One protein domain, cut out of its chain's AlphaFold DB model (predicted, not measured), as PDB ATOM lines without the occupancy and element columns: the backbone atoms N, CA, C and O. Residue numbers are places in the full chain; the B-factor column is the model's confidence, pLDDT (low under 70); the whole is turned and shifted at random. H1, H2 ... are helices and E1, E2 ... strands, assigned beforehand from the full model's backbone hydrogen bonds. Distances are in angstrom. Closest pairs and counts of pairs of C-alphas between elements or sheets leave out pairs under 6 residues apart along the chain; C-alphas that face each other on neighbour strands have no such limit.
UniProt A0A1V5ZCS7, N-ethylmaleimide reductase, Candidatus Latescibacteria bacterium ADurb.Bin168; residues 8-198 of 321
ATOM      1  N   LEU A   8      11.692 -24.510  23.326       96.62
ATOM      2  CA  LEU A   8      12.836 -24.292  24.218       96.62
ATOM      3  C   LEU A   8      13.218 -25.517  25.051       96.62
ATOM      4  O   LEU A   8      14.399 -25.651  25.374       96.62
ATOM      5  N   ASP A   9      12.290 -26.431  25.341       96.38
ATOM      6  CA  ASP A   9      12.587 -27.645  26.106       96.38
ATOM      7  C   ASP A   9      13.729 -28.438  25.467       96.38
ATOM      8  O   ASP A   9      14.707 -28.782  26.131       96.38
ATOM      9  N   LYS A  10      13.669 -28.641  24.144       94.56
ATOM     10  CA  LYS A  10      14.728 -29.326  23.391       94.56
ATOM     11  C   LYS A  10      16.063 -28.590  23.497       94.56
ATOM     12  O   LYS A  10      17.104 -29.222  23.655       94.56
ATOM     13  N   LYS A  11      16.039 -27.258  23.409       91.75
ATOM     14  CA  LYS A  11      17.244 -26.418  23.460       91.75
ATOM     15  C   LYS A  11      17.932 -26.467  24.825       91.75
ATOM     16  O   LYS A  11      19.158 -26.414  24.876       91.75
ATOM     17  N   PHE A  12      17.160 -26.565  25.904       93.50
ATOM     18  CA  PHE A  12      17.671 -26.581  27.277       93.50
ATOM     19  C   PHE A  12      17.724 -27.976  27.911       93.50
ATOM     20  O   PHE A  12      18.062 -28.093  29.086       93.50
ATOM     21  N   GLY A  13      17.437 -29.034  27.147       94.88
ATOM     22  CA  GLY A  13      17.505 -30.410  27.638       94.88
ATOM     23  C   GLY A  13      16.452 -30.723  28.702       94.88
ATOM     24  O   GLY A  13      16.728 -31.458  29.649       94.88
ATOM     25  N   VAL A  14      15.253 -30.154  28.571       95.38
ATOM     26  CA  VAL A  14      14.117 -30.498  29.428       95.38
ATOM     27  C   VAL A  14      13.397 -31.707  28.859       95.38
ATOM     28  O   VAL A  14      12.848 -31.670  27.759       95.38
ATOM     29  N   THR A  15      13.411 -32.789  29.627       95.19
ATOM     30  CA  THR A  15      12.920 -34.104  29.204       95.19
ATOM     31  C   THR A  15      11.814 -34.641  30.106       95.19
ATOM     32  O   THR A  15      11.142 -35.595  29.721       95.19
ATOM     33  N   SER A  16      11.577 -34.030  31.271       94.94
ATOM     34  CA  SER A  16      10.573 -34.482  32.235       94.94
ATOM     35  C   SER A  16       9.919 -33.326  32.992       94.94
ATOM     36  O   SER A  16      10.548 -32.303  33.260       94.94
ATOM     37  N   ASP A  17       8.671 -33.532  33.414       93.44
ATOM     38  CA  ASP A  17       7.923 -32.591  34.255       93.44
ATOM     39  C   ASP A  17       8.512 -32.458  35.665       93.44
ATOM     40  O   ASP A  17       8.247 -31.476  36.347       93.44
ATOM     41  N   ALA A  18       9.406 -33.364  36.073       94.31
ATOM     42  CA  ALA A  18      10.201 -33.194  37.289       94.31
ATOM     43  C   ALA A  18      11.093 -31.929  37.262       94.31
ATOM     44  O   ALA A  18      11.532 -31.468  38.311       94.31
ATOM     45  N   GLN A  19      11.372 -31.368  36.078       94.75
ATOM     46  CA  GLN A  19      12.130 -30.118  35.900       94.75
ATOM     47  C   GLN A  19      11.225 -28.866  35.884       94.75
ATOM     48  O   GLN A  19      11.721 -27.728  35.812       94.75
ATOM     49  N   VAL A  20       9.904 -29.060  35.925       95.69
ATOM     50  CA  VAL A  20       8.919 -27.990  36.059       95.69
ATOM     51  C   VAL A  20       8.750 -27.675  37.542       95.69
ATOM     52  O   VAL A  20       8.557 -28.562  38.366       95.69
ATOM     53  N   PHE A  21       8.846 -26.392  37.874       96.38
ATOM     54  CA  PHE A  21       8.728 -25.880  39.234       96.38
ATOM     55  C   PHE A  21       7.344 -26.220  39.788       96.38
ATOM     56  O   PHE A  21       6.341 -25.940  39.127       96.38
ATOM     57  N   ARG A  22       7.262 -26.844  40.959       96.25
ATOM     58  CA  ARG A  22       6.000 -27.298  41.556       96.25
ATOM     59  C   ARG A  22       5.357 -26.187  42.374       96.25
ATOM     60  O   ARG A  22       6.033 -25.269  42.832       96.25
ATOM     61  N   ASP A  23       4.041 -26.257  42.542       96.56
ATOM     62  CA  ASP A  23       3.308 -25.230  43.289       96.56
ATOM     63  C   ASP A  23       3.773 -25.176  44.753       96.56
ATOM     64  O   ASP A  23       3.910 -24.092  45.308       96.56
ATOM     65  N   GLU A  24       4.131 -26.311  45.357       96.75
ATOM     66  CA  GLU A  24       4.623 -26.372  46.739       96.75
ATOM     67  C   GLU A  24       6.012 -25.732  46.910       96.75
ATOM     68  O   GLU A  24       6.401 -25.386  48.022       96.75
ATOM     69  N   GLU A  25       6.764 -25.546  45.819       97.19
ATOM     70  CA  GLU A  25       8.085 -24.900  45.835       97.19
ATOM     71  C   GLU A  25       7.983 -23.364  45.815       97.19
ATOM     72  O   GLU A  25       8.971 -22.673  46.062       97.19
ATOM     73  N   THR A  26       6.795 -22.807  45.550       97.06
ATOM     74  CA  THR A  26       6.588 -21.350  45.468       97.06
ATOM     75  C   THR A  26       6.699 -20.653  46.820       97.06
ATOM     76  O   THR A  26       7.313 -19.592  46.889       97.06
ATOM     77  N   GLY A  27       6.200 -21.264  47.899       97.62
ATOM     78  CA  GLY A  27       6.330 -20.733  49.261       97.62
ATOM     79  C   GLY A  27       7.794 -20.554  49.689       97.62
ATOM     80  O   GLY A  27       8.194 -19.427  49.976       97.62
ATOM     81  N   PRO A  28       8.626 -21.615  49.638       98.44
ATOM     82  CA  PRO A  28      10.064 -21.504  49.891       98.44
ATOM     83  C   PRO A  28      10.761 -20.462  49.005       98.44
ATOM     84  O   PRO A  28      11.605 -19.707  49.478       98.44
ATOM     85  N   LEU A  29      10.368 -20.349  47.731       98.38
ATOM     86  CA  LEU A  29      10.919 -19.328  46.842       98.38
ATOM     87  C   LEU A  29      10.579 -17.905  47.311       98.38
ATOM     88  O   LEU A  29      11.440 -17.030  47.265       98.38
ATOM     89  N   VAL A  30       9.346 -17.654  47.761       98.69
ATOM     90  CA  VAL A  30       8.957 -16.359  48.346       98.69
ATOM     91  C   VAL A  30       9.831 -16.042  49.560       98.69
ATOM     92  O   VAL A  30      10.342 -14.924  49.665       98.69
ATOM     93  N   GLU A  31      10.059 -17.018  50.442       98.75
ATOM     94  CA  GLU A  31      10.934 -16.863  51.609       98.75
ATOM     95  C   GLU A  31      12.371 -16.506  51.203       98.75
ATOM     96  O   GLU A  31      12.951 -15.583  51.778       98.75
ATOM     97  N   ASP A  32      12.920 -17.141  50.164       98.69
ATOM     98  CA  ASP A  32      14.253 -16.824  49.640       98.69
ATOM     99  C   ASP A  32      14.359 -15.365  49.163       98.69
ATOM    100  O   ASP A  32      15.339 -14.675  49.467       98.69
ATOM    101  N   TYR A  33      13.339 -14.845  48.465       98.69
ATOM    102  CA  TYR A  33      13.301 -13.430  48.067       98.69
ATOM    103  C   TYR A  33      13.248 -12.491  49.277       98.69
ATOM    104  O   TYR A  33      13.922 -11.457  49.290       98.69
ATOM    105  N   VAL A  34      12.478 -12.845  50.308       98.81
ATOM    106  CA  VAL A  34      12.407 -12.076  51.556       98.81
ATOM    107  C   VAL A  34      13.760 -12.056  52.264       98.81
ATOM    108  O   VAL A  34      14.218 -10.992  52.686       98.81
ATOM    109  N   GLN A  35      14.435 -13.201  52.366       98.81
ATOM    110  CA  GLN A  35      15.764 -13.274  52.975       98.81
ATOM    111  C   GLN A  35      16.796 -12.476  52.176       98.81
ATOM    112  O   GLN A  35      17.583 -11.728  52.761       98.81
ATOM    113  N   ALA A  36      16.750 -12.539  50.843       98.62
ATOM    114  CA  ALA A  36      17.594 -11.709  49.991       98.62
ATOM    115  C   ALA A  36      17.355 -10.207  50.233       98.62
ATOM    116  O   ALA A  36      18.315  -9.438  50.311       98.62
ATOM    117  N   ALA A  37      16.102  -9.786  50.427       98.69
ATOM    118  CA  ALA A  37      15.777  -8.401  50.759       98.69
ATOM    119  C   ALA A  37      16.276  -7.981  52.154       98.69
ATOM    120  O   ALA A  37      16.775  -6.864  52.309       98.69
ATOM    121  N   LYS A  38      16.216  -8.872  53.154       98.75
ATOM    122  CA  LYS A  38      16.814  -8.642  54.483       98.75
ATOM    123  C   LYS A  38      18.324  -8.440  54.378       98.75
ATOM    124  O   LYS A  38      18.858  -7.487  54.939       98.75
ATOM    125  N   ILE A  39      19.007  -9.290  53.610       98.69
ATOM    126  CA  ILE A  39      20.448  -9.162  53.357       98.69
ATOM    127  C   ILE A  39      20.748  -7.830  52.666       98.69
ATOM    128  O   ILE A  39      21.618  -7.096  53.130       98.69
ATOM    129  N   ALA A  40      20.005  -7.487  51.607       98.44
ATOM    130  CA  ALA A  40      20.167  -6.230  50.879       98.44
ATOM    131  C   ALA A  40      20.019  -5.016  51.809       98.44
ATOM    132  O   ALA A  40      20.860  -4.118  51.793       98.44
ATOM    133  N   ARG A  41      19.008  -5.021  52.686       98.31
ATOM    134  CA  ARG A  41      18.834  -3.971  53.694       98.31
ATOM    135  C   ARG A  41      20.033  -3.875  54.631       98.31
ATOM    136  O   ARG A  41      20.520  -2.776  54.876       98.31
ATOM    137  N   ASN A  42      20.505  -5.011  55.141       98.25
ATOM    138  CA  ASN A  42      21.597  -5.060  56.114       98.25
ATOM    139  C   ASN A  42      22.927  -4.550  55.544       98.25
ATOM    140  O   ASN A  42      23.741  -4.021  56.294       98.25
ATOM    141  N   VAL A  43      23.140  -4.670  54.229       98.06
ATOM    142  CA  VAL A  43      24.317  -4.105  53.543       98.06
ATOM    143  C   VAL A  43      24.108  -2.666  53.054       98.06
ATOM    144  O   VAL A  43      24.978  -2.121  52.379       98.06
ATOM    145  N   GLY A  44      22.981  -2.036  53.400       98.06
ATOM    146  CA  GLY A  44      22.700  -0.631  53.102       98.06
ATOM    147  C   GLY A  44      22.084  -0.367  51.728       98.06
ATOM    148  O   GLY A  44      22.155   0.762  51.256       98.06
ATOM    149  N   ALA A  45      21.491  -1.369  51.071       98.19
ATOM    150  CA  ALA A  45      20.772  -1.137  49.821       98.19
ATOM    151  C   ALA A  45      19.465  -0.359  50.059       98.19
ATOM    152  O   ALA A  45      18.675  -0.682  50.957       98.19
ATOM    153  N   ASP A  46      19.216   0.635  49.205       96.75
ATOM    154  CA  ASP A  46      17.990   1.437  49.230       96.75
ATOM    155  C   ASP A  46      16.778   0.674  48.679       96.75
ATOM    156  O   ASP A  46      15.648   0.880  49.129       96.75
ATOM    157  N   PHE A  47      17.015  -0.202  47.697       97.69
ATOM    158  CA  PHE A  47      15.978  -0.941  46.985       97.69
ATOM    159  C   PHE A  47      16.439  -2.337  46.552       97.69
ATOM    160  O   PHE A  47      17.638  -2.614  46.455       97.69
ATOM    161  N   VAL A  48      15.473  -3.197  46.223       98.31
ATOM    162  CA  VAL A  48      15.694  -4.494  45.563       98.31
ATOM    163  C   VAL A  48      14.966  -4.564  44.221       98.31
ATOM    164  O   VAL A  48      13.885  -4.002  44.062       98.31
ATOM    165  N   ASP A  49      15.560  -5.258  43.248       97.81
ATOM    166  CA  ASP A  49      14.985  -5.486  41.914       97.81
ATOM    167  C   ASP A  49      14.411  -6.910  41.818       97.81
ATOM    168  O   ASP A  49      15.152  -7.896  41.889       97.81
ATOM    169  N   ILE A  50      13.089  -7.024  41.656       98.31
ATOM    170  CA  ILE A  50      12.381  -8.296  41.480       98.31
ATOM    171  C   ILE A  50      12.351  -8.645  39.988       98.31
ATOM    172  O   ILE A  50      11.511  -8.186  39.207       98.31
ATOM    173  N   LYS A  51      13.289  -9.492  39.581       97.88
ATOM    174  CA  LYS A  51      13.638  -9.698  38.175       97.88
ATOM    175  C   LYS A  51      12.608 -10.522  37.387       97.88
ATOM    176  O   LYS A  51      12.545 -11.738  37.529       97.88
ATOM    177  N   HIS A  52      11.908  -9.872  36.459       98.56
ATOM    178  CA  HIS A  52      10.931 -10.446  35.522       98.56
ATOM    179  C   HIS A  52      11.393 -10.269  34.069       98.56
ATOM    180  O   HIS A  52      10.715  -9.678  33.234       98.56
ATOM    181  N   CYS A  53      12.605 -10.717  33.751       98.12
ATOM    182  CA  CYS A  53      13.136 -10.559  32.402       98.12
ATOM    183  C   CYS A  53      13.928 -11.772  31.921       98.12
ATOM    184  O   CYS A  53      14.346 -12.627  32.699       98.12
ATOM    185  N   HIS A  54      14.215 -11.782  30.619       97.00
ATOM    186  CA  HIS A  54      15.229 -12.626  29.974       97.00
ATOM    187  C   HIS A  54      14.977 -14.139  30.004       97.00
ATOM    188  O   HIS A  54      15.908 -14.903  29.734       97.00
ATOM    189  N   GLY A  55      13.746 -14.568  30.291       95.62
ATOM    190  CA  GLY A  55      13.423 -15.985  30.476       95.62
ATOM    191  C   GLY A  55      13.930 -16.558  31.803       95.62
ATOM    192  O   GLY A  55      14.109 -17.763  31.912       95.62
ATOM    193  N   TYR A  56      14.215 -15.716  32.806       97.19
ATOM    194  CA  TYR A  56      14.420 -16.199  34.176       97.19
ATOM    195  C   TYR A  56      13.091 -16.597  34.819       97.19
ATOM    196  O   TYR A  56      12.030 -16.197  34.354       97.19
ATOM    197  N   LEU A  57      13.155 -17.346  35.920       97.69
ATOM    198  CA  LEU A  57      12.006 -18.044  36.502       97.69
ATOM    199  C   LEU A  57      10.736 -17.186  36.649       97.69
ATOM    200  O   LEU A  57       9.677 -17.603  36.192       97.69
ATOM    201  N   LEU A  58      10.818 -15.982  37.231       98.44
ATOM    202  CA  LEU A  58       9.627 -15.132  37.390       98.44
ATOM    203  C   LEU A  58       9.072 -14.627  36.048       98.44
ATOM    204  O   LEU A  58       7.863 -14.492  35.900       98.44
ATOM    205  N   HIS A  59       9.932 -14.407  35.050       98.50
ATOM    206  CA  HIS A  59       9.505 -14.115  33.677       98.50
ATOM    207  C   HIS A  59       8.829 -15.325  33.024       98.50
ATOM    208  O   HIS A  59       7.838 -15.171  32.323       98.50
ATOM    209  N   GLU A  60       9.317 -16.542  33.281       97.94
ATOM    210  CA  GLU A  60       8.644 -17.760  32.813       97.94
ATOM    211  C   GLU A  60       7.256 -17.916  33.451       97.94
ATOM    212  O   GLU A  60       6.327 -18.331  32.764       97.94
ATOM    213  N   PHE A  61       7.068 -17.542  34.722       98.50
ATOM    214  CA  PHE A  61       5.731 -17.495  35.326       98.50
ATOM    215  C   PHE A  61       4.817 -16.511  34.595       98.50
ATOM    216  O   PHE A  61       3.670 -16.858  34.311       98.50
ATOM    217  N   LEU A  62       5.336 -15.350  34.174       98.50
ATOM    218  CA  LEU A  62       4.584 -14.461  33.287       98.50
ATOM    219  C   LEU A  62       4.241 -15.126  31.957       98.50
ATOM    220  O   LEU A  62       3.196 -14.825  31.421       98.50
ATOM    221  N   GLY A  63       5.046 -16.033  31.411       97.38
ATOM    222  CA  GLY A  63       4.732 -16.769  30.178       97.38
ATOM    223  C   GLY A  63       3.855 -18.018  30.362       97.38
ATOM    224  O   GLY A  63       3.479 -18.640  29.372       97.38
ATOM    225  N   ALA A  64       3.514 -18.406  31.596       97.69
ATOM    226  CA  ALA A  64       2.950 -19.721  31.930       97.69
ATOM    227  C   ALA A  64       1.442 -19.879  31.617       97.69
ATOM    228  O   ALA A  64       0.659 -20.334  32.454       97.69
ATOM    229  N   LYS A  65       1.005 -19.493  30.411       97.62
ATOM    230  CA  LYS A  65      -0.408 -19.531  29.973       97.62
ATOM    231  C   LYS A  65      -0.978 -20.955  29.899       97.62
ATOM    232  O   LYS A  65      -2.182 -21.138  30.018       97.62
ATOM    233  N   THR A  66      -0.118 -21.958  29.730       96.44
ATOM    234  CA  THR A  66      -0.487 -23.384  29.657       96.44
ATOM    235  C   THR A  66      -0.302 -24.135  30.977       96.44
ATOM    236  O   THR A  66      -0.635 -25.315  31.068       96.44
ATOM    237  N   ARG A  67       0.244 -23.479  32.010       96.81
ATOM    238  CA  ARG A  67       0.422 -24.077  33.336       96.81
ATOM    239  C   ARG A  67      -0.930 -24.155  34.053       96.81
ATOM    240  O   ARG A  67      -1.675 -23.181  34.078       96.81
ATOM    241  N   ASN A  68      -1.219 -25.299  34.668       94.94
ATOM    242  CA  ASN A  68      -2.400 -25.483  35.513       94.94
ATOM    243  C   ASN A  68      -2.173 -24.950  36.935       94.94
ATOM    244  O   ASN A  68      -1.040 -24.728  37.356       94.94
ATOM    245  N   GLY A  69      -3.255 -24.809  37.697       96.00
ATOM    246  CA  GLY A  69      -3.179 -24.462  39.115       96.00
ATOM    247  C   GLY A  69      -3.052 -22.955  39.387       96.00
ATOM    248  O   GLY A  69      -3.267 -22.127  38.496       96.00
ATOM    249  N   PRO A  70      -2.747 -22.576  40.640       97.75
ATOM    250  CA  PRO A  70      -2.839 -21.197  41.120       97.75
ATOM    251  C   PRO A  70      -1.761 -20.249  40.577       97.75
ATOM    252  O   PRO A  70      -1.899 -19.038  40.761       97.75
ATOM    253  N   TYR A  71      -0.730 -20.768  39.901       98.12
ATOM    254  CA  TYR A  71       0.382 -19.986  39.336       98.12
ATOM    255  C   TYR A  71       0.450 -20.018  37.800       98.12
ATOM    256  O   TYR A  71       1.471 -19.664  37.213       98.12
ATOM    257  N   GLY A  72      -0.617 -20.463  37.131       97.81
ATOM    258  CA  GLY A  72      -0.670 -20.594  35.678       97.81
ATOM    259  C   GLY A  72      -2.019 -20.221  35.066       97.81
ATOM    260  O   GLY A  72      -3.005 -19.979  35.769       97.81
ATOM    261  N   GLY A  73      -2.059 -20.143  33.736       97.88
ATOM    262  CA  GLY A  73      -3.272 -19.821  32.990       97.88
ATOM    263  C   GLY A  73      -3.578 -18.327  33.003       97.88
ATOM    264  O   GLY A  73      -3.007 -17.557  32.229       97.88
ATOM    265  N   SER A  74      -4.493 -17.903  33.877       98.19
ATOM    266  CA  SER A  74      -4.955 -16.512  33.924       98.19
ATOM    267  C   SER A  74      -3.816 -15.534  34.237       98.19
ATOM    268  O   SER A  74      -2.805 -15.885  34.848       98.19
ATOM    269  N   PHE A  75      -3.971 -14.274  33.819       98.50
ATOM    270  CA  PHE A  75      -3.025 -13.211  34.175       98.50
ATOM    271  C   PHE A  75      -2.889 -13.056  35.695       98.50
ATOM    272  O   PHE A  75      -1.774 -12.933  36.199       98.50
ATOM    273  N   GLU A  76      -4.004 -13.137  36.427       98.50
ATOM    274  CA  GLU A  76      -4.005 -13.103  37.888       98.50
ATOM    275  C   GLU A  76      -3.112 -14.210  38.459       98.50
ATOM    276  O   GLU A  76      -2.194 -13.916  39.218       98.50
ATOM    277  N   ASN A  77      -3.307 -15.465  38.059       98.69
ATOM    278  CA  ASN A  77      -2.527 -16.583  38.588       98.69
ATOM    279  C   ASN A  77      -1.039 -16.480  38.232       98.69
ATOM    280  O   ASN A  77      -0.184 -16.608  39.105       98.69
ATOM    281  N   ARG A  78      -0.706 -16.158  36.979       98.50
ATOM    282  CA  ARG A  78       0.689 -16.013  36.518       98.50
ATOM    283  C   ARG A  78       1.463 -14.891  37.207       98.50
ATOM    284  O   ARG A  78       2.686 -14.936  37.283       98.50
ATOM    285  N   THR A  79       0.759 -13.893  37.735       98.69
ATOM    286  CA  THR A  79       1.344 -12.769  38.484       98.69
ATOM    287  C   THR A  79       1.219 -12.918  40.005       98.69
ATOM    288  O   THR A  79       1.646 -12.034  40.746       98.69
ATOM    289  N   ARG A  80       0.666 -14.036  40.500       98.69
ATOM    290  CA  ARG A  80       0.498 -14.315  41.937       98.69
ATOM    291  C   ARG A  80       1.817 -14.285  42.694       98.69
ATOM    292  O   ARG A  80       1.913 -13.597  43.705       98.69
ATOM    293  N   LEU A  81       2.835 -14.946  42.153       98.44
ATOM    294  CA  LEU A  81       4.139 -15.057  42.798       98.44
ATOM    295  C   LEU A  81       4.809 -13.687  43.003       98.44
ATOM    296  O   LEU A  81       5.383 -13.433  44.057       98.44
ATOM    297  N   LEU A  82       4.674 -12.761  42.044       98.69
ATOM    298  CA  LEU A  82       5.123 -11.373  42.215       98.69
ATOM    299  C   LEU A  82       4.434 -10.702  43.409       98.69
ATOM    300  O   LEU A  82       5.106 -10.043  44.202       98.69
ATOM    301  N   ARG A  83       3.105 -10.839  43.522       98.75
ATOM    302  CA  ARG A  83       2.336 -10.232  44.619       98.75
ATOM    303  C   ARG A  83       2.778 -10.789  45.966       98.75
ATOM    304  O   ARG A  83       3.023 -10.012  46.880       98.75
ATOM    305  N   GLU A  84       2.940 -12.104  46.065       98.75
ATOM    306  CA  GLU A  84       3.395 -12.776  47.287       98.75
ATOM    307  C   GLU A  84       4.810 -12.345  47.686       98.75
ATOM    308  O   GLU A  84       5.028 -11.987  48.841       98.75
ATOM    309  N   ILE A  85       5.745 -12.268  46.730       98.81
ATOM    310  CA  ILE A  85       7.100 -11.747  46.968       98.81
ATOM    311  C   ILE A  85       7.048 -10.296  47.461       98.81
ATOM    312  O   ILE A  85       7.656  -9.962  48.477       98.81
ATOM    313  N   ALA A  86       6.318  -9.420  46.764       98.69
ATOM    314  CA  ALA A  86       6.231  -8.007  47.123       98.69
ATOM    315  C   ALA A  86       5.596  -7.806  48.511       98.69
ATOM    316  O   ALA A  86       6.090  -7.005  49.307       98.69
ATOM    317  N   MET A  87       4.532  -8.551  48.821       98.50
ATOM    318  CA  MET A  87       3.879  -8.536  50.131       98.50
ATOM    319  C   MET A  87       4.808  -9.060  51.230       98.50
ATOM    320  O   MET A  87       4.936  -8.411  52.267       98.50
ATOM    321  N   GLY A  88       5.494 -10.181  50.991       98.69
ATOM    322  CA  GLY A  88       6.445 -10.765  51.936       98.69
ATOM    323  C   GLY A  88       7.592  -9.811  52.262       98.69
ATOM    324  O   GLY A  88       7.881  -9.569  53.432       98.69
ATOM    325  N   ILE A  89       8.203  -9.192  51.244       98.75
ATOM    326  CA  ILE A  89       9.296  -8.229  51.458       98.75
ATOM    327  C   ILE A  89       8.802  -7.019  52.253       98.75
ATOM    328  O   ILE A  89       9.498  -6.551  53.147       98.75
ATOM    329  N   ARG A  90       7.599  -6.514  51.970       98.31
ATOM    330  CA  ARG A  90       7.043  -5.363  52.696       98.31
ATOM    331  C   ARG A  90       6.726  -5.662  54.152       98.31
ATOM    332  O   ARG A  90       6.936  -4.789  54.990       98.31
ATOM    333  N   ALA A  91       6.223  -6.859  54.438       98.44
ATOM    334  CA  ALA A  91       5.933  -7.285  55.800       98.44
ATOM    335  C   ALA A  91       7.221  -7.414  56.627       98.44
ATOM    336  O   ALA A  91       7.292  -6.939  57.756       98.44
ATOM    337  N   GLU A  92       8.254  -8.010  56.036       98.50
ATOM    338  CA  GLU A  92       9.460  -8.427  56.752       98.50
ATOM    339  C   GLU A  92      10.619  -7.423  56.674       98.50
ATOM    340  O   GLU A  92      11.544  -7.467  57.486       98.50
ATOM    341  N   VAL A  93      10.587  -6.512  55.699       98.19
ATOM    342  CA  VAL A  93      11.580  -5.450  55.496       98.19
ATOM    343  C   VAL A  93      10.875  -4.110  55.226       98.19
ATOM    344  O   VAL A  93      10.968  -3.565  54.118       98.19
ATOM    345  N   PRO A  94      10.164  -3.535  56.219       96.69
ATOM    346  CA  PRO A  94       9.434  -2.286  56.036       96.69
ATOM    347  C   PRO A  94      10.297  -1.159  55.444       96.69
ATOM    348  O   PRO A  94      11.480  -0.995  55.761       96.69
ATOM    349  N   GLY A  95       9.698  -0.390  54.533       95.38
ATOM    350  CA  GLY A  95      10.357   0.708  53.822       95.38
ATOM    351  C   GLY A  95      11.364   0.277  52.751       95.38
ATOM    352  O   GLY A  95      12.092   1.130  52.244       95.38
ATOM    353  N   MET A  96      11.506  -1.020  52.442       97.69
ATOM    354  CA  MET A  96      12.360  -1.459  51.331       97.69
ATOM    355  C   MET A  96      11.706  -1.039  50.022       97.69
ATOM    356  O   MET A  96      10.577  -1.441  49.737       97.69
ATOM    357  N   LEU A  97      12.405  -0.221  49.234       98.00
ATOM    358  CA  LEU A  97      11.918   0.162  47.919       98.00
ATOM    359  C   LEU A  97      12.014  -1.045  46.982       98.00
ATOM    360  O   LEU A  97      12.975  -1.815  47.017       98.00
ATOM    361  N   LEU A  98      11.002  -1.212  46.138       98.56
ATOM    362  CA  LEU A  98      10.933  -2.303  45.176       98.56
ATOM    363  C   LEU A  98      11.031  -1.728  43.765       98.56
ATOM    364  O   LEU A  98      10.334  -0.771  43.422       98.56
ATOM    365  N   GLY A  99      11.885  -2.332  42.949       98.62
ATOM    366  CA  GLY A  99      11.920  -2.141  41.507       98.62
ATOM    367  C   GLY A  99      11.660  -3.455  40.779       98.62
ATOM    368  O   GLY A  99      11.756  -4.532  41.365       98.62
ATOM    369  N   VAL A 100      11.344  -3.369  39.491       98.81
ATOM    370  CA  VAL A 100      11.206  -4.543  38.621       98.81
ATOM    371  C   VAL A 100      11.947  -4.311  37.319       98.81
ATOM    372  O   VAL A 100      11.683  -3.355  36.590       98.81
ATOM    373  N   ARG A 101      12.829  -5.239  36.964       98.69
ATOM    374  CA  ARG A 101      13.317  -5.363  35.594       98.69
ATOM    375  C   ARG A 101      12.421  -6.281  34.778       98.69
ATOM    376  O   ARG A 101      12.331  -7.466  35.079       98.69
ATOM    377  N   LEU A 102      11.828  -5.744  33.713       98.75
ATOM    378  CA  LEU A 102      10.828  -6.415  32.885       98.75
ATOM    379  C   LEU A 102      11.303  -6.578  31.438       98.75
ATOM    380  O   LEU A 102      11.629  -5.590  30.775       98.75
ATOM    381  N   SER A 103      11.277  -7.807  30.914       98.62
ATOM    382  CA  SER A 103      11.229  -7.995  29.459       98.62
ATOM    383  C   SER A 103       9.821  -7.634  28.992       98.62
ATOM    384  O   SER A 103       8.891  -8.400  29.201       98.62
ATOM    385  N   ALA A 104       9.664  -6.461  28.378       98.56
ATOM    386  CA  ALA A 104       8.371  -5.920  27.948       98.56
ATOM    387  C   ALA A 104       7.684  -6.748  26.857       98.56
ATOM    388  O   ALA A 104       6.537  -6.478  26.528       98.56
ATOM    389  N   PHE A 105       8.394  -7.693  26.257       98.56
ATOM    390  CA  PHE A 105       7.849  -8.696  25.362       98.56
ATOM    391  C   PHE A 105       8.885  -9.794  25.137       98.56
ATOM    392  O   PHE A 105      10.101  -9.564  25.250       98.56
ATOM    393  N   ASP A 106       8.386 -10.958  24.753       97.62
ATOM    394  CA  ASP A 106       9.126 -12.030  24.107       97.62
ATOM    395  C   ASP A 106       8.810 -12.087  22.607       97.62
ATOM    396  O   ASP A 106       7.998 -11.341  22.065       97.62
ATOM    397  N   THR A 107       9.494 -12.995  21.928       96.75
ATOM    398  CA  THR A 107       9.195 -13.432  20.568       96.75
ATOM    399  C   THR A 107       9.547 -14.915  20.486       96.75
ATOM    400  O   THR A 107      10.202 -15.453  21.388       96.75
ATOM    401  N   VAL A 108       9.133 -15.587  19.417       96.94
ATOM    402  CA  VAL A 108       9.548 -16.963  19.142       96.94
ATOM    403  C   VAL A 108      11.077 -17.111  19.253       96.94
ATOM    404  O   VAL A 108      11.814 -16.200  18.868       96.94
ATOM    405  N   PRO A 109      11.609 -18.229  19.777       97.12
ATOM    406  CA  PRO A 109      13.040 -18.521  19.755       97.12
ATOM    407  C   PRO A 109      13.633 -18.475  18.345       97.12
ATOM    408  O   PRO A 109      12.967 -18.820  17.376       97.12
ATOM    409  N   TYR A 110      14.903 -18.084  18.226       96.81
ATOM    410  CA  TYR A 110      15.625 -18.082  16.949       96.81
ATOM    411  C   TYR A 110      16.768 -19.099  16.956       96.81
ATOM    412  O   TYR A 110      17.392 -19.366  17.995       96.81
ATOM    413  N   LYS A 111      17.100 -19.578  15.758       95.12
ATOM    414  CA  LYS A 111      18.255 -20.427  15.447       95.12
ATOM    415  C   LYS A 111      19.104 -19.809  14.333       95.12
ATOM    416  O   LYS A 111      18.599 -18.974  13.588       95.12
ATOM    417  N   PRO A 112      20.389 -20.173  14.211       94.81
ATOM    418  CA  PRO A 112      21.159 -19.832  13.018       94.81
ATOM    419  C   PRO A 112      20.543 -20.477  11.770       94.81
ATOM    420  O   PRO A 112      20.151 -21.643  11.808       94.81
ATOM    421  N   ASP A 113      20.494 -19.724  10.674       95.69
ATOM    422  CA  ASP A 113      20.106 -20.214   9.352       95.69
ATOM    423  C   ASP A 113      21.077 -21.328   8.907       95.69
ATOM    424  O   ASP A 113      22.270 -21.051   8.715       95.69
ATOM    425  N   PRO A 114      20.615 -22.586   8.771       93.69
ATOM    426  CA  PRO A 114      21.485 -23.700   8.413       93.69
ATOM    427  C   PRO A 114      22.031 -23.578   6.986       93.69
ATOM    428  O   PRO A 114      23.148 -24.024   6.744       93.69
ATOM    429  N   GLU A 115      21.307 -22.937   6.063       94.94
ATOM    430  CA  GLU A 115      21.725 -22.793   4.661       94.94
ATOM    431  C   GLU A 115      22.856 -21.772   4.499       94.94
ATOM    432  O   GLU A 115      23.655 -21.844   3.567       94.94
ATOM    433  N   LYS A 116      22.944 -20.823   5.435       92.88
ATOM    434  CA  LYS A 116      23.960 -19.760   5.462       92.88
ATOM    435  C   LYS A 116      25.020 -19.969   6.540       92.88
ATOM    436  O   LYS A 116      25.847 -19.085   6.766       92.88
ATOM    437  N   SER A 117      24.992 -21.111   7.220       91.12
ATOM    438  CA  SER A 117      26.020 -21.504   8.180       91.12
ATOM    439  C   SER A 117      27.113 -22.293   7.460       91.12
ATOM    440  O   SER A 117      26.834 -23.304   6.823       91.12
ATOM    441  N   ALA A 118      28.368 -21.853   7.562       87.12
ATOM    442  CA  ALA A 118      29.494 -22.492   6.877       87.12
ATOM    443  C   ALA A 118      30.794 -22.358   7.680       87.12
ATOM    444  O   ALA A 118      31.058 -21.318   8.280       87.12
ATOM    445  N   GLY A 119      31.621 -23.411   7.687       80.62
ATOM    446  CA  GLY A 119      32.970 -23.374   8.272       80.62
ATOM    447  C   GLY A 119      33.023 -22.935   9.743       80.62
ATOM    448  O   GLY A 119      33.891 -22.149  10.102       80.62
ATOM    449  N   GLY A 120      32.060 -23.364  10.571       77.25
ATOM    450  CA  GLY A 120      31.973 -22.983  11.993       77.25
ATOM    451  C   GLY A 120      31.382 -21.588  12.256       77.25
ATOM    452  O   GLY A 120      31.133 -21.224  13.407       77.25
ATOM    453  N   VAL A 121      31.096 -20.813  11.203       81.69
ATOM    454  CA  VAL A 121      30.402 -19.526  11.290       81.69
ATOM    455  C   VAL A 121      28.896 -19.759  11.239       81.69
ATOM    456  O   VAL A 121      28.372 -20.361  10.301       81.69
ATOM    457  N   LEU A 122      28.198 -19.274  12.265       88.25
ATOM    458  CA  LEU A 122      26.744 -19.336  12.345       88.25
ATOM    459  C   LEU A 122      26.114 -18.303  11.403       88.25
ATOM    460  O   LEU A 122      26.493 -17.131  11.428       88.25
ATOM    461  N   GLY A 123      25.134 -18.742  10.611       91.50
ATOM    462  CA  GLY A 123      24.344 -17.885   9.728       91.50
ATOM    463  C   GLY A 123      23.515 -16.836  10.486       91.50
ATOM    464  O   GLY A 123      23.510 -16.813  11.725       91.50
ATOM    465  N   PRO A 124      22.807 -15.945   9.767       94.69
ATOM    466  CA  PRO A 124      21.869 -15.013  10.379       94.69
ATOM    467  C   PRO A 124      20.777 -15.750  11.158       94.69
ATOM    468  O   PRO A 124      20.438 -16.889  10.850       94.69
ATOM    469  N   GLY A 125      20.235 -15.107  12.187       95.62
ATOM    470  CA  GLY A 125      19.122 -15.667  12.944       95.62
ATOM    471  C   GLY A 125      17.879 -15.838  12.069       95.62
ATOM    472  O   GLY A 125      17.506 -14.932  11.335       95.62
ATOM    473  N   ILE A 126      17.196 -16.964  12.199       97.06
ATOM    474  CA  ILE A 126      15.839 -17.170  11.689       97.06
ATOM    475  C   ILE A 126      14.955 -17.668  12.835       97.06
ATOM    476  O   ILE A 126      15.475 -18.316  13.753       97.06
ATOM    477  N   PRO A 127      13.645 -17.378  12.819       97.44
ATOM    478  CA  PRO A 127      12.714 -17.989  13.756       97.44
ATOM    479  C   PRO A 127      12.835 -19.519  13.750       97.44
ATOM    480  O   PRO A 127      13.030 -20.143  12.703       97.44
ATOM    481  N   GLU A 128      12.734 -20.139  14.921       97.44
ATOM    482  CA  GLU A 128      12.449 -21.571  15.015       97.44
ATOM    483  C   GLU A 128      11.084 -21.880  14.395       97.44
ATOM    484  O   GLU A 128      10.246 -20.993  14.274       97.44
ATOM    485  N   ASP A 129      10.838 -23.131  14.007       96.62
ATOM    486  CA  ASP A 129       9.517 -23.499  13.493       96.62
ATOM    487  C   ASP A 129       8.482 -23.446  14.628       96.62
ATOM    488  O   ASP A 129       8.570 -24.186  15.610       96.62
ATOM    489  N   TYR A 130       7.518 -22.539  14.488       96.69
ATOM    490  CA  TYR A 130       6.419 -22.320  15.425       96.69
ATOM    491  C   TYR A 130       5.052 -22.633  14.817       96.69
ATOM    492  O   TYR A 130       4.038 -22.407  15.475       96.69
ATOM    493  N   SER A 131       4.998 -23.144  13.584       95.44
ATOM    494  CA  SER A 131       3.744 -23.377  12.856       95.44
ATOM    495  C   SER A 131       2.785 -24.291  13.630       95.44
ATOM    496  O   SER A 131       1.606 -23.978  13.777       95.44
ATOM    497  N   GLY A 132       3.310 -25.364  14.230       96.06
ATOM    498  CA  GLY A 132       2.554 -26.284  15.090       96.06
ATOM    499  C   GLY A 132       2.234 -25.753  16.493       96.06
ATOM    500  O   GLY A 132       1.654 -26.478  17.294       96.06
ATOM    501  N   CYS A 133       2.634 -24.521  16.817       96.56
ATOM    502  CA  CYS A 133       2.421 -23.894  18.122       96.56
ATOM    503  C   CYS A 133       1.375 -22.770  18.085       96.56
ATOM    504  O   CYS A 133       1.229 -22.089  19.094       96.56
ATOM    505  N   LEU A 134       0.696 -22.533  16.955       96.81
ATOM    506  CA  LEU A 134      -0.316 -21.479  16.831       96.81
ATOM    507  C   LEU A 134      -1.686 -21.928  17.392       96.81
ATOM    508  O   LEU A 134      -2.095 -23.059  17.120       96.81
ATOM    509  N   PRO A 135      -2.430 -21.059  18.112       96.88
ATOM    510  CA  PRO A 135      -2.029 -19.726  18.582       96.88
ATOM    511  C   PRO A 135      -0.877 -19.789  19.601       96.88
ATOM    512  O   PRO A 135      -0.859 -20.635  20.494       96.88
ATOM    513  N   TYR A 136       0.100 -18.890  19.454       97.62
ATOM    514  CA  TYR A 136       1.354 -18.937  20.199       97.62
ATOM    515  C   TYR A 136       1.209 -18.374  21.614       97.62
ATOM    516  O   TYR A 136       1.347 -17.177  21.855       97.62
ATOM    517  N   VAL A 137       0.989 -19.270  22.572       96.75
ATOM    518  CA  VAL A 137       0.777 -18.937  23.991       96.75
ATOM    519  C   VAL A 137       2.014 -19.174  24.873       96.75
ATOM    520  O   VAL A 137       1.895 -19.315  26.087       96.75
ATOM    521  N   TYR A 138       3.213 -19.227  24.285       96.12
ATOM    522  CA  TYR A 138       4.457 -19.599  24.975       96.12
ATOM    523  C   TYR A 138       5.402 -18.403  25.162       96.12
ATOM    524  O   TYR A 138       6.495 -18.367  24.607       96.12
ATOM    525  N   GLY A 139       4.981 -17.416  25.950       96.00
ATOM    526  CA  GLY A 139       5.776 -16.226  26.259       96.00
ATOM    527  C   GLY A 139       4.923 -15.075  26.786       96.00
ATOM    528  O   GLY A 139       3.691 -15.143  26.756       96.00
ATOM    529  N   PHE A 140       5.582 -14.026  27.272       98.19
ATOM    530  CA  PHE A 140       4.928 -12.816  27.773       98.19
ATOM    531  C   PHE A 140       4.945 -11.707  26.715       98.19
ATOM    532  O   PHE A 140       5.982 -11.453  26.103       98.19
ATOM    533  N   GLY A 141       3.815 -11.033  26.493       97.69
ATOM    534  CA  GLY A 141       3.731  -9.930  25.524       97.69
ATOM    535  C   GLY A 141       4.026 -10.331  24.069       97.69
ATOM    536  O   GLY A 141       4.614  -9.560  23.308       97.69
ATOM    537  N   VAL A 142       3.668 -11.559  23.686       96.75
ATOM    538  CA  VAL A 142       3.819 -12.091  22.321       96.75
ATOM    539  C   VAL A 142       2.504 -11.938  21.558       96.75
ATOM    540  O   VAL A 142       1.438 -12.152  22.133       96.75
ATOM    541  N   ASN A 143       2.567 -11.628  20.260       97.56
ATOM    542  CA  ASN A 143       1.390 -11.708  19.397       97.56
ATOM    543  C   ASN A 143       1.071 -13.181  19.078       97.56
ATOM    544  O   ASN A 143       1.868 -13.887  18.465       97.56
ATOM    545  N   GLU A 144      -0.107 -13.652  19.483       96.81
ATOM    546  CA  GLU A 144      -0.455 -15.080  19.408       96.81
ATOM    547  C   GLU A 144      -0.680 -15.590  17.972       96.81
ATOM    548  O   GLU A 144      -0.584 -16.792  17.723       96.81
ATOM    549  N   THR A 145      -0.955 -14.697  17.019       97.19
ATOM    550  CA  THR A 145      -1.139 -15.047  15.596       97.19
ATOM    551  C   THR A 145       0.128 -14.875  14.759       97.19
ATOM    552  O   THR A 145       0.289 -15.561  13.753       97.19
ATOM    553  N   ASP A 146       1.034 -13.996  15.189       97.31
ATOM    554  CA  ASP A 146       2.331 -13.741  14.564       97.31
ATOM    555  C   ASP A 146       3.406 -13.547  15.651       97.31
ATOM    556  O   ASP A 146       3.752 -12.413  15.986       97.31
ATOM    557  N   PRO A 147       3.952 -14.635  16.229       96.88
ATOM    558  CA  PRO A 147       4.848 -14.564  17.388       96.88
ATOM    559  C   PRO A 147       6.241 -13.996  17.091       96.88
ATOM    560  O   PRO A 147       7.083 -13.900  17.992       96.88
ATOM    561  N   VAL A 148       6.511 -13.613  15.840       96.38
ATOM    562  CA  VAL A 148       7.667 -12.780  15.481       96.38
ATOM    563  C   VAL A 148       7.432 -11.320  15.902       96.38
ATOM    564  O   VAL A 148       8.384 -10.591  16.182       96.38
ATOM    565  N   GLN A 149       6.171 -10.898  16.011       96.56
ATOM    566  CA  GLN A 149       5.771  -9.591  16.522       96.56
ATOM    567  C   GLN A 149       5.446  -9.650  18.019       96.56
ATOM    568  O   GLN A 149       5.033 -10.675  18.567       96.56
ATOM    569  N   TYR A 150       5.613  -8.511  18.684       97.38
ATOM    570  CA  TYR A 150       5.240  -8.340  20.083       97.38
ATOM    571  C   TYR A 150       3.854  -7.708  20.226       97.38
ATOM    572  O   TYR A 150       3.397  -6.972  19.351       97.38
ATOM    573  N   ASP A 151       3.219  -7.953  21.367       98.12
ATOM    574  CA  ASP A 151       1.980  -7.312  21.801       98.12
ATOM    575  C   ASP A 151       2.175  -6.766  23.222       98.12
ATOM    576  O   ASP A 151       2.442  -7.504  24.167       98.12
ATOM    577  N   LEU A 152       2.050  -5.448  23.385       98.69
ATOM    578  CA  LEU A 152       2.278  -4.782  24.669       98.69
ATOM    579  C   LEU A 152       1.038  -4.749  25.573       98.69
ATOM    580  O   LEU A 152       1.112  -4.170  26.658       98.69
ATOM    581  N   THR A 153      -0.090  -5.340  25.170       98.38
ATOM    582  CA  THR A 153      -1.332  -5.358  25.962       98.38
ATOM    583  C   THR A 153      -1.094  -5.952  27.347       98.38
ATOM    584  O   THR A 153      -1.428  -5.343  28.366       98.38
ATOM    585  N   GLU A 154      -0.434  -7.106  27.396       97.50
ATOM    586  CA  GLU A 154      -0.122  -7.800  28.644       97.50
ATOM    587  C   GLU A 154       0.912  -7.042  29.489       97.50
ATOM    588  O   GLU A 154       0.801  -6.957  30.710       97.50
ATOM    589  N   THR A 155       1.869  -6.395  28.828       98.81
ATOM    590  CA  THR A 155       2.862  -5.513  29.455       98.81
ATOM    591  C   THR A 155       2.217  -4.304  30.111       98.81
ATOM    592  O   THR A 155       2.601  -3.929  31.217       98.81
ATOM    593  N   CYS A 156       1.201  -3.714  29.478       98.88
ATOM    594  CA  CYS A 156       0.425  -2.633  30.077       98.88
ATOM    595  C   CYS A 156      -0.352  -3.119  31.304       98.88
ATOM    596  O   CYS A 156      -0.337  -2.440  32.325       98.88
ATOM    597  N   ALA A 157      -0.984  -4.294  31.238       98.81
ATOM    598  CA  ALA A 157      -1.664  -4.881  32.394       98.81
ATOM    599  C   ALA A 157      -0.689  -5.161  33.553       98.81
ATOM    600  O   ALA A 157      -1.010  -4.936  34.716       98.81
ATOM    601  N   PHE A 158       0.533  -5.594  33.242       98.88
ATOM    602  CA  PHE A 158       1.568  -5.815  34.246       98.88
ATOM    603  C   PHE A 158       2.083  -4.518  34.872       98.88
ATOM    604  O   PHE A 158       2.239  -4.460  36.084       98.88
ATOM    605  N   LEU A 159       2.289  -3.458  34.090       98.88
ATOM    606  CA  LEU A 159       2.647  -2.140  34.628       98.88
ATOM    607  C   LEU A 159       1.540  -1.548  35.505       98.88
ATOM    608  O   LEU A 159       1.846  -0.918  36.513       98.88
ATOM    609  N   GLU A 160       0.273  -1.787  35.161       98.81
ATOM    610  CA  GLU A 160      -0.864  -1.430  36.012       98.81
ATOM    611  C   GLU A 160      -0.807  -2.171  37.352       98.81
ATOM    612  O   GLU A 160      -0.862  -1.543  38.404       98.81
ATOM    613  N   LEU A 161      -0.570  -3.485  37.330       98.81
ATOM    614  CA  LEU A 161      -0.380  -4.264  38.552       98.81
ATOM    615  C   LEU A 161       0.802  -3.743  39.386       98.81
ATOM    616  O   LEU A 161       0.692  -3.618  40.602       98.81
ATOM    617  N   LEU A 162       1.939  -3.417  38.761       98.75
ATOM    618  CA  LEU A 162       3.077  -2.826  39.476       98.75
ATOM    619  C   LEU A 162       2.703  -1.489  40.117       98.75
ATOM    620  O   LEU A 162       3.093  -1.229  41.253       98.75
ATOM    621  N   ARG A 163       1.915  -0.668  39.419       98.25
ATOM    622  CA  ARG A 163       1.392   0.592  39.942       98.25
ATOM    623  C   ARG A 163       0.489   0.379  41.158       98.25
ATOM    624  O   ARG A 163       0.669   1.076  42.153       98.25
ATOM    625  N   GLU A 164      -0.436  -0.577  41.104       98.31
ATOM    626  CA  GLU A 164      -1.317  -0.954  42.224       98.31
ATOM    627  C   GLU A 164      -0.528  -1.486  43.423       98.31
ATOM    628  O   GLU A 164      -0.831  -1.180  44.575       98.31
ATOM    629  N   LEU A 165       0.536  -2.240  43.147       98.12
ATOM    630  CA  LEU A 165       1.476  -2.707  44.151       98.12
ATOM    631  C   LEU A 165       2.430  -1.607  44.621       98.12
ATOM    632  O   LEU A 165       3.289  -1.917  45.427       98.12
ATOM    633  N   ASP A 166       2.331  -0.356  44.173       97.50
ATOM    634  CA  ASP A 166       3.264   0.735  44.492       97.50
ATOM    635  C   ASP A 166       4.747   0.379  44.234       97.50
ATOM    636  O   ASP A 166       5.645   0.637  45.034       97.50
ATOM    637  N   ILE A 167       5.001  -0.277  43.103       98.44
ATOM    638  CA  ILE A 167       6.331  -0.549  42.554       98.44
ATOM    639  C   ILE A 167       6.546   0.430  41.400       98.44
ATOM    640  O   ILE A 167       6.008   0.261  40.307       98.44
ATOM    641  N   ARG A 168       7.314   1.496  41.655       96.75
ATOM    642  CA  ARG A 168       7.406   2.658  40.752       96.75
ATOM    643  C   ARG A 168       8.641   2.676  39.855       96.75
ATOM    644  O   ARG A 168       8.609   3.358  38.838       96.75
ATOM    645  N   LEU A 169       9.709   1.949  40.201       98.50
ATOM    646  CA  LEU A 169      10.942   1.876  39.409       98.50
ATOM    647  C   LEU A 169      10.936   0.650  38.491       98.50
ATOM    648  O   LEU A 169      11.051  -0.481  38.964       98.50
ATOM    649  N   ILE A 170      10.831   0.866  37.179       98.75
ATOM    650  CA  ILE A 170      10.755  -0.221  36.201       98.75
ATOM    651  C   ILE A 170      11.881  -0.098  35.179       98.75
ATOM    652  O   ILE A 170      11.991   0.887  34.451       98.75
ATOM    653  N   ASN A 171      12.704  -1.138  35.077       98.69
ATOM    654  CA  ASN A 171      13.745  -1.245  34.063       98.69
ATOM    655  C   ASN A 171      13.257  -2.080  32.879       98.69
ATOM    656  O   ASN A 171      13.042  -3.285  33.005       98.69
ATOM    657  N   ILE A 172      13.103  -1.440  31.723       98.62
ATOM    658  CA  ILE A 172      12.561  -2.068  30.522       98.62
ATOM    659  C   ILE A 172      13.686  -2.670  29.673       98.62
ATOM    660  O   ILE A 172      14.704  -2.043  29.362       98.62
ATOM    661  N   THR A 173      13.469  -3.918  29.279       98.06
ATOM    662  CA  THR A 173      14.284  -4.715  28.358       98.06
ATOM    663  C   THR A 173      13.343  -5.535  27.463       98.06
ATOM    664  O   THR A 173      12.128  -5.379  27.535       98.06
ATOM    665  N   ALA A 174      13.870  -6.413  26.609       97.69
ATOM    666  CA  ALA A 174      13.067  -7.306  25.776       97.69
ATOM    667  C   ALA A 174      13.769  -8.645  25.528       97.69
ATOM    668  O   ALA A 174      15.003  -8.708  25.573       97.69
ATOM    669  N   GLY A 175      12.977  -9.682  25.244       96.12
ATOM    670  CA  GLY A 175      13.421 -11.022  24.865       96.12
ATOM    671  C   GLY A 175      14.396 -11.667  25.851       96.12
ATOM    672  O   GLY A 175      14.534 -11.243  27.003       96.12
ATOM    673  N   SER A 176      15.117 -12.683  25.372       95.06
ATOM    674  CA  SER A 176      16.127 -13.413  26.145       95.06
ATOM    675  C   SER A 176      17.482 -13.473  25.440       95.06
ATOM    676  O   SER A 176      17.545 -13.770  24.247       95.06
ATOM    677  N   PRO A 177      18.607 -13.297  26.157       91.62
ATOM    678  CA  PRO A 177      19.942 -13.407  25.572       91.62
ATOM    679  C   PRO A 177      20.330 -14.845  25.180       91.62
ATOM    680  O   PRO A 177      21.405 -15.044  24.604       91.62
ATOM    681  N   TYR A 178      19.514 -15.846  25.525       91.44
ATOM    682  CA  TYR A 178      19.785 -17.261  25.257       91.44
ATOM    683  C   TYR A 178      19.120 -17.762  23.965       91.44
ATOM    684  O   TYR A 178      19.627 -18.683  23.321       91.44
ATOM    685  N   TYR A 179      18.011 -17.146  23.548       93.69
ATOM    686  CA  TYR A 179      17.271 -17.548  22.346       93.69
ATOM    687  C   TYR A 179      16.855 -16.390  21.423       93.69
ATOM    688  O   TYR A 179      16.653 -16.631  20.236       93.69
ATOM    689  N   ASN A 180      16.885 -15.137  21.889       93.81
ATOM    690  CA  ASN A 180      16.747 -13.927  21.066       93.81
ATOM    691  C   ASN A 180      17.831 -12.876  21.387       93.81
ATOM    692  O   ASN A 180      17.501 -11.742  21.748       93.81
ATOM    693  N   PRO A 181      19.138 -13.199  21.287       92.38
ATOM    694  CA  PRO A 181      20.189 -12.231  21.583       92.38
ATOM    695  C   PRO A 181      20.021 -10.915  20.815       92.38
ATOM    696  O   PRO A 181      20.112  -9.867  21.432       92.38
ATOM    697  N   HIS A 182      19.708 -10.925  19.519       93.50
ATOM    698  CA  HIS A 182      19.553  -9.680  18.754       93.50
ATOM    699  C   HIS A 182      18.452  -8.748  19.306       93.50
ATOM    700  O   HIS A 182      18.650  -7.535  19.326       93.50
ATOM    701  N   ILE A 183      17.353  -9.305  19.837       95.19
ATOM    702  CA  ILE A 183      16.290  -8.541  20.508       95.19
ATOM    703  C   ILE A 183      16.806  -7.950  21.814       95.19
ATOM    704  O   ILE A 183      16.713  -6.747  22.022       95.19
ATOM    705  N   GLN A 184      17.381  -8.765  22.699       93.38
ATOM    706  CA  GLN A 184      17.814  -8.306  24.025       93.38
ATOM    707  C   GLN A 184      19.015  -7.354  23.961       93.38
ATOM    708  O   GLN A 184      19.177  -6.463  24.798       93.38
ATOM    709  N   ARG A 185      19.898  -7.583  22.991       90.88
ATOM    710  CA  ARG A 185      21.195  -6.937  22.856       90.88
ATOM    711  C   ARG A 185      21.518  -6.631  21.400       90.88
ATOM    712  O   ARG A 185      22.301  -7.365  20.798       90.88
ATOM    713  N   PRO A 186      21.058  -5.489  20.883       93.69
ATOM    714  CA  PRO A 186      21.527  -5.005  19.598       93.69
ATOM    715  C   PRO A 186      23.065  -4.964  19.551       93.69
ATOM    716  O   PRO A 186      23.721  -4.341  20.394       93.69
ATOM    717  N   ALA A 187      23.643  -5.735  18.631       92.06
ATOM    718  CA  ALA A 187      25.077  -5.860  18.414       92.06
ATOM    719  C   ALA A 187      25.332  -6.446  17.026       92.06
ATOM    720  O   ALA A 187      24.674  -7.405  16.634       92.06
ATOM    721  N   ILE A 188      26.327  -5.915  16.317       87.38
ATOM    722  CA  ILE A 188      26.742  -6.472  15.022       87.38
ATOM    723  C   ILE A 188      27.587  -7.738  15.189       87.38
ATOM    724  O   ILE A 188      27.578  -8.620  14.336       87.38
ATOM    725  N   ARG A 189      28.309  -7.847  16.313       86.06
ATOM    726  CA  ARG A 189      29.101  -9.028  16.667       86.06
ATOM    727  C   ARG A 189      28.434  -9.768  17.830       86.06
ATOM    728  O   ARG A 189      28.562  -9.338  18.984       86.06
ATOM    729  N   PRO A 190      27.691 -10.851  17.552       80.62
ATOM    730  CA  PRO A 190      27.040 -11.628  18.599       80.62
ATOM    731  C   PRO A 190      28.082 -12.299  19.513       80.62
ATOM    732  O   PRO A 190      29.263 -12.379  19.163       80.62
ATOM    733  N   PRO A 191      27.674 -12.794  20.699       80.69
ATOM    734  CA  PRO A 191      28.503 -13.712  21.477       80.69
ATOM    735  C   PRO A 191      28.921 -14.906  20.622       80.69
ATOM    736  O   PRO A 191      28.235 -15.239  19.662       80.69
ATOM    737  N   SER A 192      30.000 -15.585  21.009       78.25
ATOM    738  CA  SER A 192      30.486 -16.773  20.298       78.25
ATOM    739  C   SER A 192      29.345 -17.733  19.922       78.25
ATOM    740  O   SER A 192      29.137 -18.058  18.763       78.25
ATOM    741  N   ASP A 193      28.526 -18.147  20.869       78.06
ATOM    742  CA  ASP A 193      27.392 -19.066  20.702       78.06
ATOM    743  C   ASP A 193      26.121 -18.439  20.096       78.06
ATOM    744  O   ASP A 193      25.066 -19.063  20.126       78.06
ATOM    745  N   GLY A 194      26.205 -17.228  19.541       83.94
ATOM    746  CA  GLY A 194      25.096 -16.539  18.882       83.94
ATOM    747  C   GLY A 194      25.186 -16.543  17.354       83.94
ATOM    748  O   GLY A 194      26.267 -16.596  16.775       83.94
ATOM    749  N   TYR A 195      24.027 -16.444  16.709       91.56
ATOM    750  CA  TYR A 195      23.883 -16.225  15.268       91.56
ATOM    751  C   TYR A 195      24.149 -14.760  14.885       91.56
ATOM    752  O   TYR A 195      24.018 -13.864  15.727       91.56
ATOM    753  N   ALA A 196      24.469 -14.501  13.614       90.94
ATOM    754  CA  ALA A 196      24.545 -13.133  13.095       90.94
ATOM    755  C   ALA A 196      23.163 -12.446  13.177       90.94
ATOM    756  O   ALA A 196      22.142 -13.110  12.981       90.94
ATOM    757  N   PRO A 197      23.077 -11.147  13.510       92.75
ATOM    758  CA  PRO A 197      21.782 -10.503  13.706       92.75
ATOM    759  C   PRO A 197      20.938 -10.556  12.412       92.75
ATOM    760  O   PRO A 197      21.481 -10.328  11.333       92.75
ATOM    761  N   PRO A 198      19.629 -10.863  12.501       94.62
ATOM    762  CA  PRO A 198      18.737 -10.939  11.337       94.62
ATOM    763  C   PRO A 198      18.384  -9.575  10.729       94.62
ATOM    764  O   PRO A 198      17.801  -9.504   9.654       94.62
TER     765      PRO A 198
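AT A GLANCE: This is residues 8 to 198 of the 321 residues of the protein "N-ethylmaleimide reductase" of Candidatus Latescibacteria bacterium ADurb.Bin168 (UniProt A0A1V5ZCS7). Picture a small wall of three parallel strands, E1, E2 and E5, with H6 running along one face of it and the touching helices H2 and H5 grazing it, H2 mostly at the edge strand E1 and H5 mostly at the inner strand E2. Beyond the ends of E2 and E5 the model turns mostly to loops, with the small hairpin E3 and E4, whose connecting loop, residues 113 to 124, makes one end of the longest axis. The printed part has 191 residues, in the order H1 H2 E1 H3 H4 H5 E2 E3 E4 H6 E5 H7; the class is mixed, helices and strands, with under half of the residues in named elements. It is compact, with a radius of gyration of the C-alphas of 18.1 A, and spans 56 by 36 by 32 A.

IN THESE COORDINATES: Find E2, residues 97 to 103, beginning at C-alpha 97, (11.918, 0.162, 47.919), and running 20.2 A. Beside it are E1, residues 47 to 49, and E5, residues 169 to 173, 13.3 A long. H6, residues 153 to 164, is 16.8 A long; H5, residues 80 to 92, 18.3 A. H2, residues 23 to 42, runs 30.1 A from C-alpha 23 at (3.308, -25.230, 43.289). The shorter elements are H1 at 8 to 12, H3 at 57 to 63, H4 at 75 to 78, E3 at 110 to 112, E4 at 125 to 127 and H7 at 181 to 184, ending at (17.814, -8.306, 24.025).

HOW THE PARTS SIT: Begin at E2, the inner strand: it pairs with E1 over 97 to 99, where N 99 and O 48 are 2.8 A apart, and with E5 over 99 to 103, where N 102 and O 171 are 2.8 A apart, both within hydrogen-bond range. E1, H3 H4 H5, E2 form a strand-helix-strand unit, parallel neighbour strands with helices between. H6 is on the sheet at a height of 10.5 A, over E2 and only just over E5, with 3 C-alphas there; it runs along the strands, 3 degrees from E2 on the local plane. H2 and H5 touch, closest at the C-alphas of Val 34 and Ile 89, 4.9 A, a steep tilt of 39 degrees, the same way. H3 touches H4, the C-alphas of Leu 62 and Arg 78 being closest at 5.3 A. In the antiparallel hairpin E3 and E4, N 126 and O 111 are 2.8 A apart. H1 touches no helix, nor does H7; the closest C-alphas of E5 and H7, Thr 173 and Gln 184, are 6.6 A apart. Every O i to N i+4 pair is within hydrogen-bond range in H1, H3, H5 and H6, 14 of 16 in H2; H4 and H7 are too short for one.

THE WHOLE: Look for the two farthest C-alphas at Pro 94 and Gly 119, 57.3 A apart. The printed part has no cut; the links H3 to H4, E3 to E4 and E4 to H6 are long, and residues 13 to 19 stand free. The mean pLDDT of the printed part is 96.0, and no printed residue is under 70.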